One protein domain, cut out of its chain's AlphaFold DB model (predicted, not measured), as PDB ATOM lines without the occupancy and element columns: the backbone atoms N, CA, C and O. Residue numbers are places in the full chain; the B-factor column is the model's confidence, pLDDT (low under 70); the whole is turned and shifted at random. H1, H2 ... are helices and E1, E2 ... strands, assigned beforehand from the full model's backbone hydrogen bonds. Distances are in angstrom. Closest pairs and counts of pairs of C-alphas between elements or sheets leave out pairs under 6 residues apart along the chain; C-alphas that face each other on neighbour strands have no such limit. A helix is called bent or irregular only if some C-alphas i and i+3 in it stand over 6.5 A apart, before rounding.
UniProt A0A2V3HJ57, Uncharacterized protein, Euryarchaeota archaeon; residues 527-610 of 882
ATOM      1  N   ALA A 527      24.995 -15.208 -10.189       94.12
ATOM      2  CA  ALA A 527      24.896 -13.874 -10.764       94.12
ATOM      3  C   ALA A 527      25.365 -13.879 -12.219       94.12
ATOM      4  O   ALA A 527      26.330 -14.577 -12.566       94.12
ATOM      5  N   TRP A 528      24.700 -13.072 -13.036       94.88
ATOM      6  CA  TRP A 528      25.084 -12.774 -14.407       94.88
ATOM      7  C   TRP A 528      25.964 -11.523 -14.443       94.88
ATOM      8  O   TRP A 528      25.646 -10.498 -13.850       94.88
ATOM      9  N   GLU A 529      27.103 -11.595 -15.132       93.81
ATOM     10  CA  GLU A 529      27.939 -10.421 -15.395       93.81
ATOM     11  C   GLU A 529      28.459 -10.491 -16.834       93.81
ATOM     12  O   GLU A 529      29.189 -11.413 -17.193       93.81
ATOM     13  N   ASN A 530      28.112  -9.508 -17.671       92.00
ATOM     14  CA  ASN A 530      28.463  -9.488 -19.101       92.00
ATOM     15  C   ASN A 530      28.055 -10.780 -19.852       92.00
ATOM     16  O   ASN A 530      28.875 -11.316 -20.606       92.00
ATOM     17  N   ARG A 531      26.824 -11.277 -19.633       93.50
ATOM     18  CA  ARG A 531      26.295 -12.529 -20.220       93.50
ATOM     19  C   ARG A 531      27.120 -13.783 -19.874       93.50
ATOM     20  O   ARG A 531      27.129 -14.774 -20.598       93.50
ATOM     21  N   GLU A 532      27.863 -13.753 -18.761       94.00
ATOM     22  CA  GLU A 532      28.545 -14.921 -18.192       94.00
ATOM     23  C   GLU A 532      27.995 -15.232 -16.789       94.00
ATOM     24  O   GLU A 532      28.071 -14.406 -15.878       94.00
ATOM     25  N   PHE A 533      27.496 -16.457 -16.594       95.62
ATOM     26  CA  PHE A 533      26.939 -16.887 -15.312       95.62
ATOM     27  C   PHE A 533      28.006 -17.387 -14.329       95.62
ATOM     28  O   PHE A 533      28.799 -18.296 -14.620       95.62
ATOM     29  N   THR A 534      27.980 -16.857 -13.106       96.25
ATOM     30  CA  THR A 534      28.799 -17.330 -11.985       96.25
ATOM     31  C   THR A 534      27.926 -17.938 -10.894       96.25
ATOM     32  O   THR A 534      27.244 -17.242 -10.153       96.25
ATOM     33  N   ALA A 535      28.014 -19.261 -10.739       96.69
ATOM     34  CA  ALA A 535      27.236 -19.989  -9.743       96.69
ATOM     35  C   ALA A 535      27.641 -19.688  -8.288       96.69
ATOM     36  O   ALA A 535      28.824 -19.767  -7.926       96.69
ATOM     37  N   SER A 536      26.636 -19.500  -7.432       95.38
ATOM     38  CA  SER A 536      26.794 -19.338  -5.985       95.38
ATOM     39  C   SER A 536      27.209 -20.635  -5.269       95.38
ATOM     40  O   SER A 536      27.000 -21.747  -5.784       95.38
ATOM     41  N   PRO A 537      27.793 -20.541  -4.056       95.81
ATOM     42  CA  PRO A 537      28.116 -21.691  -3.214       95.81
ATOM     43  C   PRO A 537      26.927 -22.629  -2.975       95.81
ATOM     44  O   PRO A 537      25.765 -22.239  -3.022       95.81
ATOM     45  N   ILE A 538      27.218 -23.895  -2.653       93.94
ATOM     46  CA  ILE A 538      26.188 -24.932  -2.456       93.94
ATOM     47  C   ILE A 538      25.216 -24.610  -1.311       93.94
ATOM     48  O   ILE A 538      24.121 -25.162  -1.273       93.94
ATOM     49  N   GLU A 539      25.627 -23.769  -0.360       94.31
ATOM     50  CA  GLU A 539      24.793 -23.332   0.759       94.31
ATOM     51  C   GLU A 539      23.677 -22.354   0.355       94.31
ATOM     52  O   GLU A 539      22.668 -22.305   1.055       94.31
ATOM     53  N   GLU A 540      23.838 -21.635  -0.758       91.94
ATOM     54  CA  GLU A 540      22.888 -20.636  -1.281       91.94
ATOM     55  C   GLU A 540      21.973 -21.215  -2.373       91.94
ATOM     56  O   GLU A 540      21.006 -20.592  -2.791       91.94
ATOM     57  N   GLN A 541      22.241 -22.444  -2.823       95.19
ATOM     58  CA  GLN A 541      21.424 -23.110  -3.833       95.19
ATOM     59  C   GLN A 541      20.056 -23.515  -3.274       95.19
ATOM     60  O   GLN A 541      19.948 -24.146  -2.214       95.19
ATOM     61  N   LEU A 542      19.006 -23.241  -4.045       93.69
ATOM     62  CA  LEU A 542      17.647 -23.630  -3.699       93.69
ATOM     63  C   LEU A 542      17.460 -25.151  -3.783       93.69
ATOM     64  O   LEU A 542      17.842 -25.826  -4.738       93.69
ATOM     65  N   GLY A 543      16.837 -25.715  -2.749       90.12
ATOM     66  CA  GLY A 543      16.453 -27.123  -2.719       90.12
ATOM     67  C   GLY A 543      15.051 -27.373  -3.283       90.12
ATOM     68  O   GLY A 543      14.210 -26.474  -3.344       90.12
ATOM     69  N   LEU A 544      14.763 -28.642  -3.592       90.75
ATOM     70  CA  LEU A 544      13.413 -29.098  -3.943       90.75
ATOM     71  C   LEU A 544      12.442 -28.848  -2.777       90.75
ATOM     72  O   LEU A 544      12.630 -29.366  -1.671       90.75
ATOM     73  N   SER A 545      11.388 -28.078  -3.032       91.69
ATOM     74  CA  SER A 545      10.359 -27.704  -2.062       91.69
ATOM     75  C   SER A 545       9.079 -27.300  -2.792       91.69
ATOM     76  O   SER A 545       9.103 -26.993  -3.973       91.69
ATOM     77  N   ASN A 546       7.959 -27.295  -2.074       92.62
ATOM     78  CA  ASN A 546       6.672 -26.775  -2.541       92.62
ATOM     79  C   ASN A 546       6.264 -25.487  -1.802       92.62
ATOM     80  O   ASN A 546       5.079 -25.180  -1.702       92.62
ATOM     81  N   SER A 547       7.222 -24.839  -1.139       92.62
ATOM     82  CA  SER A 547       7.001 -23.561  -0.463       92.62
ATOM     83  C   SER A 547       7.247 -22.450  -1.461       92.62
ATOM     84  O   SER A 547       8.277 -22.498  -2.132       92.62
ATOM     85  N   ASN A 548       6.332 -21.487  -1.509       93.56
ATOM     86  CA  ASN A 548       6.460 -20.266  -2.292       93.56
ATOM     87  C   ASN A 548       7.830 -19.619  -2.071       93.56
ATOM     88  O   ASN A 548       8.341 -19.626  -0.946       93.56
ATOM     89  N   LEU A 549       8.389 -19.087  -3.150       95.62
ATOM     90  CA  LEU A 549       9.530 -18.186  -3.112       95.62
ATOM     91  C   LEU A 549       9.006 -16.799  -3.452       95.62
ATOM     92  O   LEU A 549       8.286 -16.656  -4.434       95.62
ATOM     93  N   TYR A 550       9.318 -15.854  -2.583       96.44
ATOM     94  CA  TYR A 550       9.074 -14.436  -2.797       96.44
ATOM     95  C   TYR A 550      10.364 -13.869  -3.377       96.44
ATOM     96  O   TYR A 550      11.437 -14.267  -2.900       96.44
ATOM     97  N   PHE A 551      10.263 -13.032  -4.395       97.38
ATOM     98  CA  PHE A 551      11.377 -12.229  -4.865       97.38
ATOM     99  C   PHE A 551      11.276 -10.918  -4.098       97.38
ATOM    100  O   PHE A 551      10.372 -10.119  -4.282       97.38
ATOM    101  N   THR A 552      12.049 -10.849  -3.022       97.62
ATOM    102  CA  THR A 552      11.844  -9.810  -2.017       97.62
ATOM    103  C   THR A 552      12.636  -8.559  -2.362       97.62
ATOM    104  O   THR A 552      13.633  -8.681  -3.065       97.62
ATOM    105  N   ASN A 553      12.315  -7.417  -1.747       97.88
ATOM    106  CA  ASN A 553      13.079  -6.170  -1.901       97.88
ATOM    107  C   ASN A 553      14.612  -6.382  -1.791       97.88
ATOM    108  O   ASN A 553      15.375  -5.869  -2.604       97.88
ATOM    109  N   GLU A 554      15.085  -7.205  -0.835       97.38
ATOM    110  CA  GLU A 554      16.511  -7.588  -0.728       97.38
ATOM    111  C   GLU A 554      17.041  -8.275  -2.000       97.38
ATOM    112  O   GLU A 554      18.170  -8.037  -2.429       97.38
ATOM    113  N   MET A 555      16.266  -9.183  -2.590       96.56
ATOM    114  CA  MET A 555      16.660  -9.900  -3.802       96.56
ATOM    115  C   MET A 555      16.651  -8.981  -5.012       96.56
ATOM    116  O   MET A 555      17.561  -9.085  -5.830       96.56
ATOM    117  N   GLU A 556      15.692  -8.072  -5.092       97.12
ATOM    118  CA  GLU A 556      15.601  -7.115  -6.188       97.12
ATOM    119  C   GLU A 556      16.776  -6.151  -6.178       97.12
ATOM    120  O   GLU A 556      17.507  -6.055  -7.162       97.12
ATOM    121  N   TYR A 557      17.074  -5.564  -5.015       96.38
ATOM    122  CA  TYR A 557      18.255  -4.721  -4.840       96.38
ATOM    123  C   TYR A 557      19.549  -5.452  -5.233       96.38
ATOM    124  O   TYR A 557      20.399  -4.908  -5.940       96.38
ATOM    125  N   ASN A 558      19.695  -6.718  -4.828       94.56
ATOM    126  CA  ASN A 558      20.882  -7.516  -5.141       94.56
ATOM    127  C   ASN A 558      20.982  -7.938  -6.619       94.56
ATOM    128  O   ASN A 558      22.099  -8.163  -7.094       94.56
ATOM    129  N   ASN A 559      19.858  -8.077  -7.329       94.31
ATOM    130  CA  ASN A 559      19.837  -8.390  -8.763       94.31
ATOM    131  C   ASN A 559      19.798  -7.132  -9.643       94.31
ATOM    132  O   ASN A 559      20.068  -7.239 -10.833       94.31
ATOM    133  N   GLY A 560      19.552  -5.951  -9.067       93.38
ATOM    134  CA  GLY A 560      19.429  -4.687  -9.792       93.38
ATOM    135  C   GLY A 560      18.076  -4.493 -10.479       93.38
ATOM    136  O   GLY A 560      17.986  -3.643 -11.362       93.38
ATOM    137  N   THR A 561      17.068  -5.277 -10.092       94.81
ATOM    138  CA  THR A 561      15.683  -5.182 -10.572       94.81
ATOM    139  C   THR A 561      14.870  -4.208  -9.712       94.81
ATOM    140  O   THR A 561      15.405  -3.594  -8.778       94.81
ATOM    141  N   HIS A 562      13.594  -4.006 -10.043       92.69
ATOM    142  CA  HIS A 562      12.796  -2.914  -9.495       92.69
ATOM    143  C   HIS A 562      11.578  -3.388  -8.655       92.69
ATOM    144  O   HIS A 562      10.621  -3.873  -9.242       92.69
ATOM    145  N   PRO A 563      11.474  -3.027  -7.350       95.38
ATOM    146  CA  PRO A 563      10.437  -3.472  -6.383       95.38
ATOM    147  C   PRO A 563       8.961  -3.417  -6.732       95.38
ATOM    148  O   PRO A 563       8.110  -3.933  -6.004       95.38
ATOM    149  N   LEU A 564       8.621  -2.657  -7.760       95.19
ATOM    150  CA  LEU A 564       7.246  -2.437  -8.196       95.19
ATOM    151  C   LEU A 564       7.038  -2.812  -9.670       95.19
ATOM    152  O   LEU A 564       6.010  -2.411 -10.225       95.19
ATOM    153  N   ASP A 565       8.012  -3.472 -10.292       95.50
ATOM    154  CA  ASP A 565       8.025  -3.848 -11.704       95.50
ATOM    155  C   ASP A 565       8.358  -5.334 -11.828       95.50
ATOM    156  O   ASP A 565       9.445  -5.744 -11.449       95.50
ATOM    157  N   ASP A 566       7.414  -6.124 -12.337       96.19
ATOM    158  CA  ASP A 566       7.496  -7.587 -12.318       96.19
ATOM    159  C   ASP A 566       8.317  -8.188 -13.473       96.19
ATOM    160  O   ASP A 566       8.446  -9.412 -13.545       96.19
ATOM    161  N   ASP A 567       8.825  -7.354 -14.384       96.56
ATOM    162  CA  ASP A 567       9.566  -7.719 -15.602       96.56
ATOM    163  C   ASP A 567      10.517  -6.570 -16.003       96.56
ATOM    164  O   ASP A 567      10.175  -5.695 -16.804       96.56
ATOM    165  N   SER A 568      11.704  -6.530 -15.395       95.06
ATOM    166  CA  SER A 568      12.633  -5.393 -15.463       95.06
ATOM    167  C   SER A 568      13.276  -5.173 -16.843       95.06
ATOM    168  O   SER A 568      13.784  -4.075 -17.109       95.06
ATOM    169  N   ASP A 569      13.287  -6.169 -17.735       94.81
ATOM    170  CA  ASP A 569      13.833  -6.054 -19.097       94.81
ATOM    171  C   ASP A 569      12.786  -6.128 -20.226       94.81
ATOM    172  O   ASP A 569      13.151  -6.083 -21.416       94.81
ATOM    173  N   ASP A 570      11.502  -6.086 -19.847       95.12
ATOM    174  CA  ASP A 570      10.318  -6.050 -20.712       95.12
ATOM    175  C   ASP A 570      10.230  -7.257 -21.675       95.12
ATOM    176  O   ASP A 570       9.786  -7.115 -22.831       95.12
ATOM    177  N   ASP A 571      10.677  -8.442 -21.258       94.62
ATOM    178  CA  ASP A 571      10.781  -9.613 -22.130       94.62
ATOM    179  C   ASP A 571       9.635 -10.633 -21.994       94.62
ATOM    180  O   ASP A 571       9.494 -11.521 -22.850       94.62
ATOM    181  N   SER A 572       8.701 -10.444 -21.053       95.06
ATOM    182  CA  SER A 572       7.479 -11.256 -20.914       95.06
ATOM    183  C   SER A 572       6.443 -10.978 -22.020       95.06
ATOM    184  O   SER A 572       5.252 -10.777 -21.780       95.06
ATOM    185  N   LEU A 573       6.855 -10.986 -23.288       93.44
ATOM    186  CA  LEU A 573       6.074 -10.553 -24.454       93.44
ATOM    187  C   LEU A 573       5.080 -11.601 -24.977       93.44
ATOM    188  O   LEU A 573       4.237 -11.295 -25.819       93.44
ATOM    189  N   ILE A 574       5.161 -12.844 -24.505       95.31
ATOM    190  CA  ILE A 574       4.407 -13.980 -25.051       95.31
ATOM    191  C   ILE A 574       2.902 -13.798 -24.833       95.31
ATOM    192  O   ILE A 574       2.427 -13.597 -23.716       95.31
ATOM    193  N   MET A 575       2.120 -13.982 -25.895       93.50
ATOM    194  CA  MET A 575       0.674 -13.785 -25.884       93.50
ATOM    195  C   MET A 575      -0.086 -15.098 -26.136       93.50
ATOM    196  O   MET A 575      -0.064 -15.670 -27.225       93.50
ATOM    197  N   GLU A 576      -0.860 -15.562 -25.147       92.69
ATOM    198  CA  GLU A 576      -1.565 -16.848 -25.214       92.69
ATOM    199  C   GLU A 576      -3.073 -16.723 -25.526       92.69
ATOM    200  O   GLU A 576      -3.799 -15.972 -24.860       92.69
ATOM    201  N   PRO A 577      -3.620 -17.505 -26.483       92.00
ATOM    202  CA  PRO A 577      -5.052 -17.527 -26.782       92.00
ATOM    203  C   PRO A 577      -5.883 -18.311 -25.752       92.00
ATOM    204  O   PRO A 577      -5.694 -19.507 -25.518       92.00
ATOM    205  N   VAL A 578      -6.954 -17.694 -25.251       92.50
ATOM    206  CA  VAL A 578      -7.943 -18.353 -24.384       92.50
ATOM    207  C   VAL A 578      -9.129 -18.859 -25.199       92.50
ATOM    208  O   VAL A 578      -9.910 -18.079 -25.753       92.50
ATOM    209  N   PHE A 579      -9.344 -20.177 -25.212       91.81
ATOM    210  CA  PHE A 579     -10.434 -20.808 -25.965       91.81
ATOM    211  C   PHE A 579     -11.673 -21.116 -25.117       91.81
ATOM    212  O   PHE A 579     -11.625 -21.867 -24.143       91.81
ATOM    213  N   THR A 580     -12.846 -20.683 -25.592       90.75
ATOM    214  CA  THR A 580     -14.148 -21.118 -25.066       90.75
ATOM    215  C   THR A 580     -14.990 -21.745 -26.175       90.75
ATOM    216  O   THR A 580     -15.358 -21.096 -27.147       90.75
ATOM    217  N   SER A 581     -15.369 -23.020 -26.020       86.75
ATOM    218  CA  SER A 581     -16.161 -23.771 -27.021       86.75
ATOM    219  C   SER A 581     -15.537 -23.820 -28.430       86.75
ATOM    220  O   SER A 581     -16.270 -23.901 -29.415       86.75
ATOM    221  N   GLY A 582     -14.202 -23.805 -28.525       82.44
ATOM    222  CA  GLY A 582     -13.469 -23.882 -29.797       82.44
ATOM    223  C   GLY A 582     -13.347 -22.552 -30.546       82.44
ATOM    224  O   GLY A 582     -13.097 -22.548 -31.745       82.44
ATOM    225  N   SER A 583     -13.563 -21.421 -29.875       83.81
ATOM    226  CA  SER A 583     -13.286 -20.087 -30.417       83.81
ATOM    227  C   SER A 583     -12.462 -19.289 -29.416       83.81
ATOM    228  O   SER A 583     -12.675 -19.436 -28.210       83.81
ATOM    229  N   VAL A 584     -11.549 -18.457 -29.920       88.25
ATOM    230  CA  VAL A 584     -10.763 -17.536 -29.092       88.25
ATOM    231  C   VAL A 584     -11.693 -16.497 -28.476       88.25
ATOM    232  O   VAL A 584     -12.571 -15.942 -29.147       88.25
ATOM    233  N   THR A 585     -11.526 -16.290 -27.179       89.06
ATOM    234  CA  THR A 585     -12.313 -15.365 -26.363       89.06
ATOM    235  C   THR A 585     -11.471 -14.375 -25.583       89.06
ATOM    236  O   THR A 585     -12.068 -13.459 -25.028       89.06
ATOM    237  N   ASP A 586     -10.156 -14.574 -25.520       89.81
ATOM    238  CA  ASP A 586      -9.211 -13.624 -24.947       89.81
ATOM    239  C   ASP A 586      -7.787 -13.909 -25.427       89.81
ATOM    240  O   ASP A 586      -7.533 -15.017 -25.911       89.81
ATOM    241  N   TYR A 587      -6.897 -12.938 -25.247       90.25
ATOM    242  CA  TYR A 587      -5.448 -13.128 -25.293       90.25
ATOM    243  C   TYR A 587      -4.865 -12.612 -23.980       90.25
ATOM    244  O   TYR A 587      -5.225 -11.514 -23.555       90.25
ATOM    245  N   ILE A 588      -4.027 -13.410 -23.326       92.31
ATOM    246  CA  ILE A 588      -3.425 -13.073 -22.032       92.31
ATOM    247  C   ILE A 588      -1.909 -13.118 -22.196       92.31
ATOM    248  O   ILE A 588      -1.398 -14.071 -22.780       92.31
ATOM    249  N   GLN A 589      -1.229 -12.091 -21.695       93.38
ATOM    250  CA  GLN A 589       0.227 -12.045 -21.638       93.38
ATOM    251  C   GLN A 589       0.736 -13.068 -20.620       93.38
ATOM    252  O   GLN A 589       0.167 -13.221 -19.532       93.38
ATOM    253  N   ASN A 590       1.759 -13.813 -21.005       94.19
ATOM    254  CA  ASN A 590       2.379 -14.827 -20.179       94.19
ATOM    255  C   ASN A 590       3.528 -14.187 -19.384       94.19
ATOM    256  O   ASN A 590       4.569 -13.887 -19.949       94.19
ATOM    257  N   MET A 591       3.319 -14.032 -18.074       94.44
ATOM    258  CA  MET A 591       4.294 -13.477 -17.123       94.44
ATOM    259  C   MET A 591       5.176 -14.575 -16.514       94.44
ATOM    260  O   MET A 591       5.320 -14.670 -15.295       94.44
ATOM    261  N   ASN A 592       5.629 -15.537 -17.320       94.06
ATOM    262  CA  ASN A 592       6.533 -16.556 -16.801       94.06
ATOM    263  C   ASN A 592       7.959 -16.034 -16.696       94.06
ATOM    264  O   ASN A 592       8.623 -16.469 -15.764       94.06
ATOM    265  N   LEU A 593       8.400 -15.134 -17.573       96.44
ATOM    266  CA  LEU A 593       9.697 -14.464 -17.475       96.44
ATOM    267  C   LEU A 593       9.583 -13.212 -16.595       96.44
ATOM    268  O   LEU A 593       9.922 -12.119 -16.996       96.44
ATOM    269  N   SER A 594       8.975 -13.372 -15.421       97.12
ATOM    270  CA  SER A 594       9.025 -12.337 -14.395       97.12
ATOM    271  C   SER A 594      10.341 -12.446 -13.633       97.12
ATOM    272  O   SER A 594      10.837 -13.574 -13.476       97.12
ATOM    273  N   ASP A 595      10.857 -11.347 -13.089       97.81
ATOM    274  CA  ASP A 595      12.222 -11.280 -12.546       97.81
ATOM    275  C   ASP A 595      12.528 -12.438 -11.576       97.81
ATOM    276  O   ASP A 595      13.485 -13.217 -11.716       97.81
ATOM    277  N   GLY A 596      11.636 -12.653 -10.611       97.00
ATOM    278  CA  GLY A 596      11.739 -13.729  -9.641       97.00
ATOM    279  C   GLY A 596      11.674 -15.128 -10.256       97.00
ATOM    280  O   GLY A 596      12.344 -16.057  -9.787       97.00
ATOM    281  N   ARG A 597      10.877 -15.347 -11.305       96.50
ATOM    282  CA  ARG A 597      10.803 -16.653 -11.987       96.50
ATOM    283  C   ARG A 597      12.036 -16.927 -12.819       96.50
ATOM    284  O   ARG A 597      12.490 -18.074 -12.831       96.50
ATOM    285  N   GLU A 598      12.582 -15.920 -13.466       97.56
ATOM    286  CA  GLU A 598      13.837 -16.036 -14.188       97.56
ATOM    287  C   GLU A 598      14.953 -16.472 -13.249       97.56
ATOM    288  O   GLU A 598      15.538 -17.540 -13.442       97.56
ATOM    289  N   VAL A 599      15.122 -15.779 -12.123       96.94
ATOM    290  CA  VAL A 599      16.143 -16.122 -11.122       96.94
ATOM    291  C   VAL A 599      15.903 -17.506 -10.493       96.94
ATOM    292  O   VAL A 599      16.833 -18.308 -10.317       96.94
ATOM    293  N   PHE A 600      14.661 -17.841 -10.126       96.25
ATOM    294  CA  PHE A 600      14.393 -19.078  -9.380       96.25
ATOM    295  C   PHE A 600      14.194 -20.323 -10.250       96.25
ATOM    296  O   PHE A 600      14.531 -21.433  -9.806       96.25
ATOM    297  N   LYS A 601      13.591 -20.184 -11.431       95.38
ATOM    298  CA  LYS A 601      13.096 -21.303 -12.247       95.38
ATOM    299  C   LYS A 601      13.887 -21.490 -13.536       95.38
ATOM    300  O   LYS A 601      14.240 -22.635 -13.818       95.38
ATOM    301  N   TYR A 602      14.170 -20.426 -14.283       96.19
ATOM    302  CA  TYR A 602      14.750 -20.543 -15.630       96.19
ATOM    303  C   TYR A 602      16.266 -20.345 -15.671       96.19
ATOM    304  O   TYR A 602      16.946 -21.000 -16.460       96.19
ATOM    305  N   GLY A 603      16.811 -19.570 -14.736       95.25
ATOM    306  CA  GLY A 603      18.226 -19.226 -14.662       95.25
ATOM    307  C   GLY A 603      18.644 -18.131 -15.642       95.25
ATOM    308  O   GLY A 603      19.849 -17.945 -15.805       95.25
ATOM    309  N   THR A 604      17.687 -17.451 -16.274       97.12
ATOM    310  CA  THR A 604      17.894 -16.285 -17.142       97.12
ATOM    311  C   THR A 604      18.210 -15.034 -16.316       97.12
ATOM    312  O   THR A 604      18.211 -15.081 -15.078       97.12
ATOM    313  N   ASN A 605      18.634 -13.967 -16.984       97.19
ATOM    314  CA  ASN A 605      19.026 -12.707 -16.376       97.19
ATOM    315  C   ASN A 605      17.892 -11.680 -16.520       97.19
ATOM    316  O   ASN A 605      17.736 -11.180 -17.625       97.19
ATOM    317  N   PRO A 606      17.242 -11.239 -15.430       96.94
ATOM    318  CA  PRO A 606      16.072 -10.349 -15.492       96.94
ATOM    319  C   PRO A 606      16.358  -8.902 -15.921       96.94
ATOM    320  O   PRO A 606      15.557  -7.996 -15.740       96.94
ATOM    321  N   LEU A 607      17.567  -8.636 -16.414       96.25
ATOM    322  CA  LEU A 607      18.005  -7.328 -16.900       96.25
ATOM    323  C   LEU A 607      18.496  -7.402 -18.355       96.25
ATOM    324  O   LEU A 607      19.121  -6.453 -18.844       96.25
ATOM    325  N   ASP A 608      18.345  -8.548 -19.019       96.56
ATOM    326  CA  ASP A 608      18.868  -8.803 -20.356       96.56
ATOM    327  C   ASP A 608      18.014  -9.828 -21.113       96.56
ATOM    328  O   ASP A 608      18.278 -11.023 -21.047       96.56
ATOM    329  N   ASN A 609      17.108  -9.319 -21.950       96.12
ATOM    330  CA  ASN A 609      16.182 -10.076 -22.807       96.12
ATOM    331  C   ASN A 609      16.810 -10.988 -23.897       96.12
ATOM    332  O   ASN A 609      16.141 -11.369 -24.866       96.12
ATOM    333  N   ASP A 610      18.115 -11.238 -23.808       96.62
ATOM    334  CA  ASP A 610      18.959 -12.152 -24.596       96.62
ATOM    335  C   ASP A 610      20.148 -12.531 -23.692       96.62
ATOM    336  O   ASP A 610      21.274 -12.029 -23.847       96.62
TER     337      ASP A 610
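This is residues 527 to 610 of the 882 residues of an uncharacterized protein of Euryarchaeota archaeon (UniProt A0A2V3HJ57). A loose, loop-rich body holds two short helices, H1 and H2, with a small hairpin, E1 and E2, at one end, while a longer two-stranded hairpin, E3 and E4, reaches away as an arm at the other end and makes much of the length. H2 is in the middle of the whole, and a long loop, residues 536 to 552, leads from the small hairpin to H1, with residues 543 to 548 sticking out. The printed part has 84 residues, with two named helices and four named strands in the order E1, E2, H1, E3, E4, H2; the strands form two antiparallel sheets, E1 - E2 and E3 - E4. The class is mixed, helices and strands, with under half of the residues, 35 of 84, in named elements. The whole is loose, with a radius of gyration of the C-alphas of 15.6 A, and elongated, spanning 50 by 29 by 23 A.

E1, residues 527 to 529, and E2, residues 532 to 535, are a hairpin of antiparallel strands at 155 degrees. N 527 and O 534 are within hydrogen-bond range at 3.0 A, and N 534 and O 527 at 2.9 A. The closest C-alphas of E1 and H1, residues 553 to 559, are those of Ala 527 and Asn 559, 7.7 A apart. E3, residues 575 to 580, and E4, residues 583 to 589, are a second antiparallel hairpin, at 148 degrees. N 578 and O 586 are within hydrogen-bond range at 2.8 A, and N 588 and O 576 at 3.0 A. H2, residues 595 to 602, and H1 are near each other, with 8 pairs of C-alphas within 10 A but no pair within 8 A. Every O i to N i+4 pair is within hydrogen-bond range in H1 and H2. Among the pairs that are apart are E1 and E3, E2 and H2, H1 and E4, and E3 and H2.

E1, residues 527 to 529, begins at C-alpha 527, (24.896, -13.874, -10.764), and E2 is residues 532 to 535. H1, residues 553 to 559, is 9.9 A long from first to last C-alpha. E3, residues 575 to 580, measures 16.6 A, and E4, residues 583 to 589, measures 18.0 A from C-alpha 583 at (-13.286, -20.087, -30.417). H2, residues 595 to 602, is 10.1 A long and ends at C-alpha 602, (14.750, -20.543, -15.630). H2 is neither bent nor irregular, but only just: C-alphas 599 and 602 are 6.5 A apart.

The two C-alphas farthest apart, those of Pro 537 and Ser 581, are 50.3 A apart. The links E2 to H1 and H1 to E3 are long, with 17 and 15 residues. The printed part has no cut, its mean pLDDT is 94.3, and no printed residue is under 70.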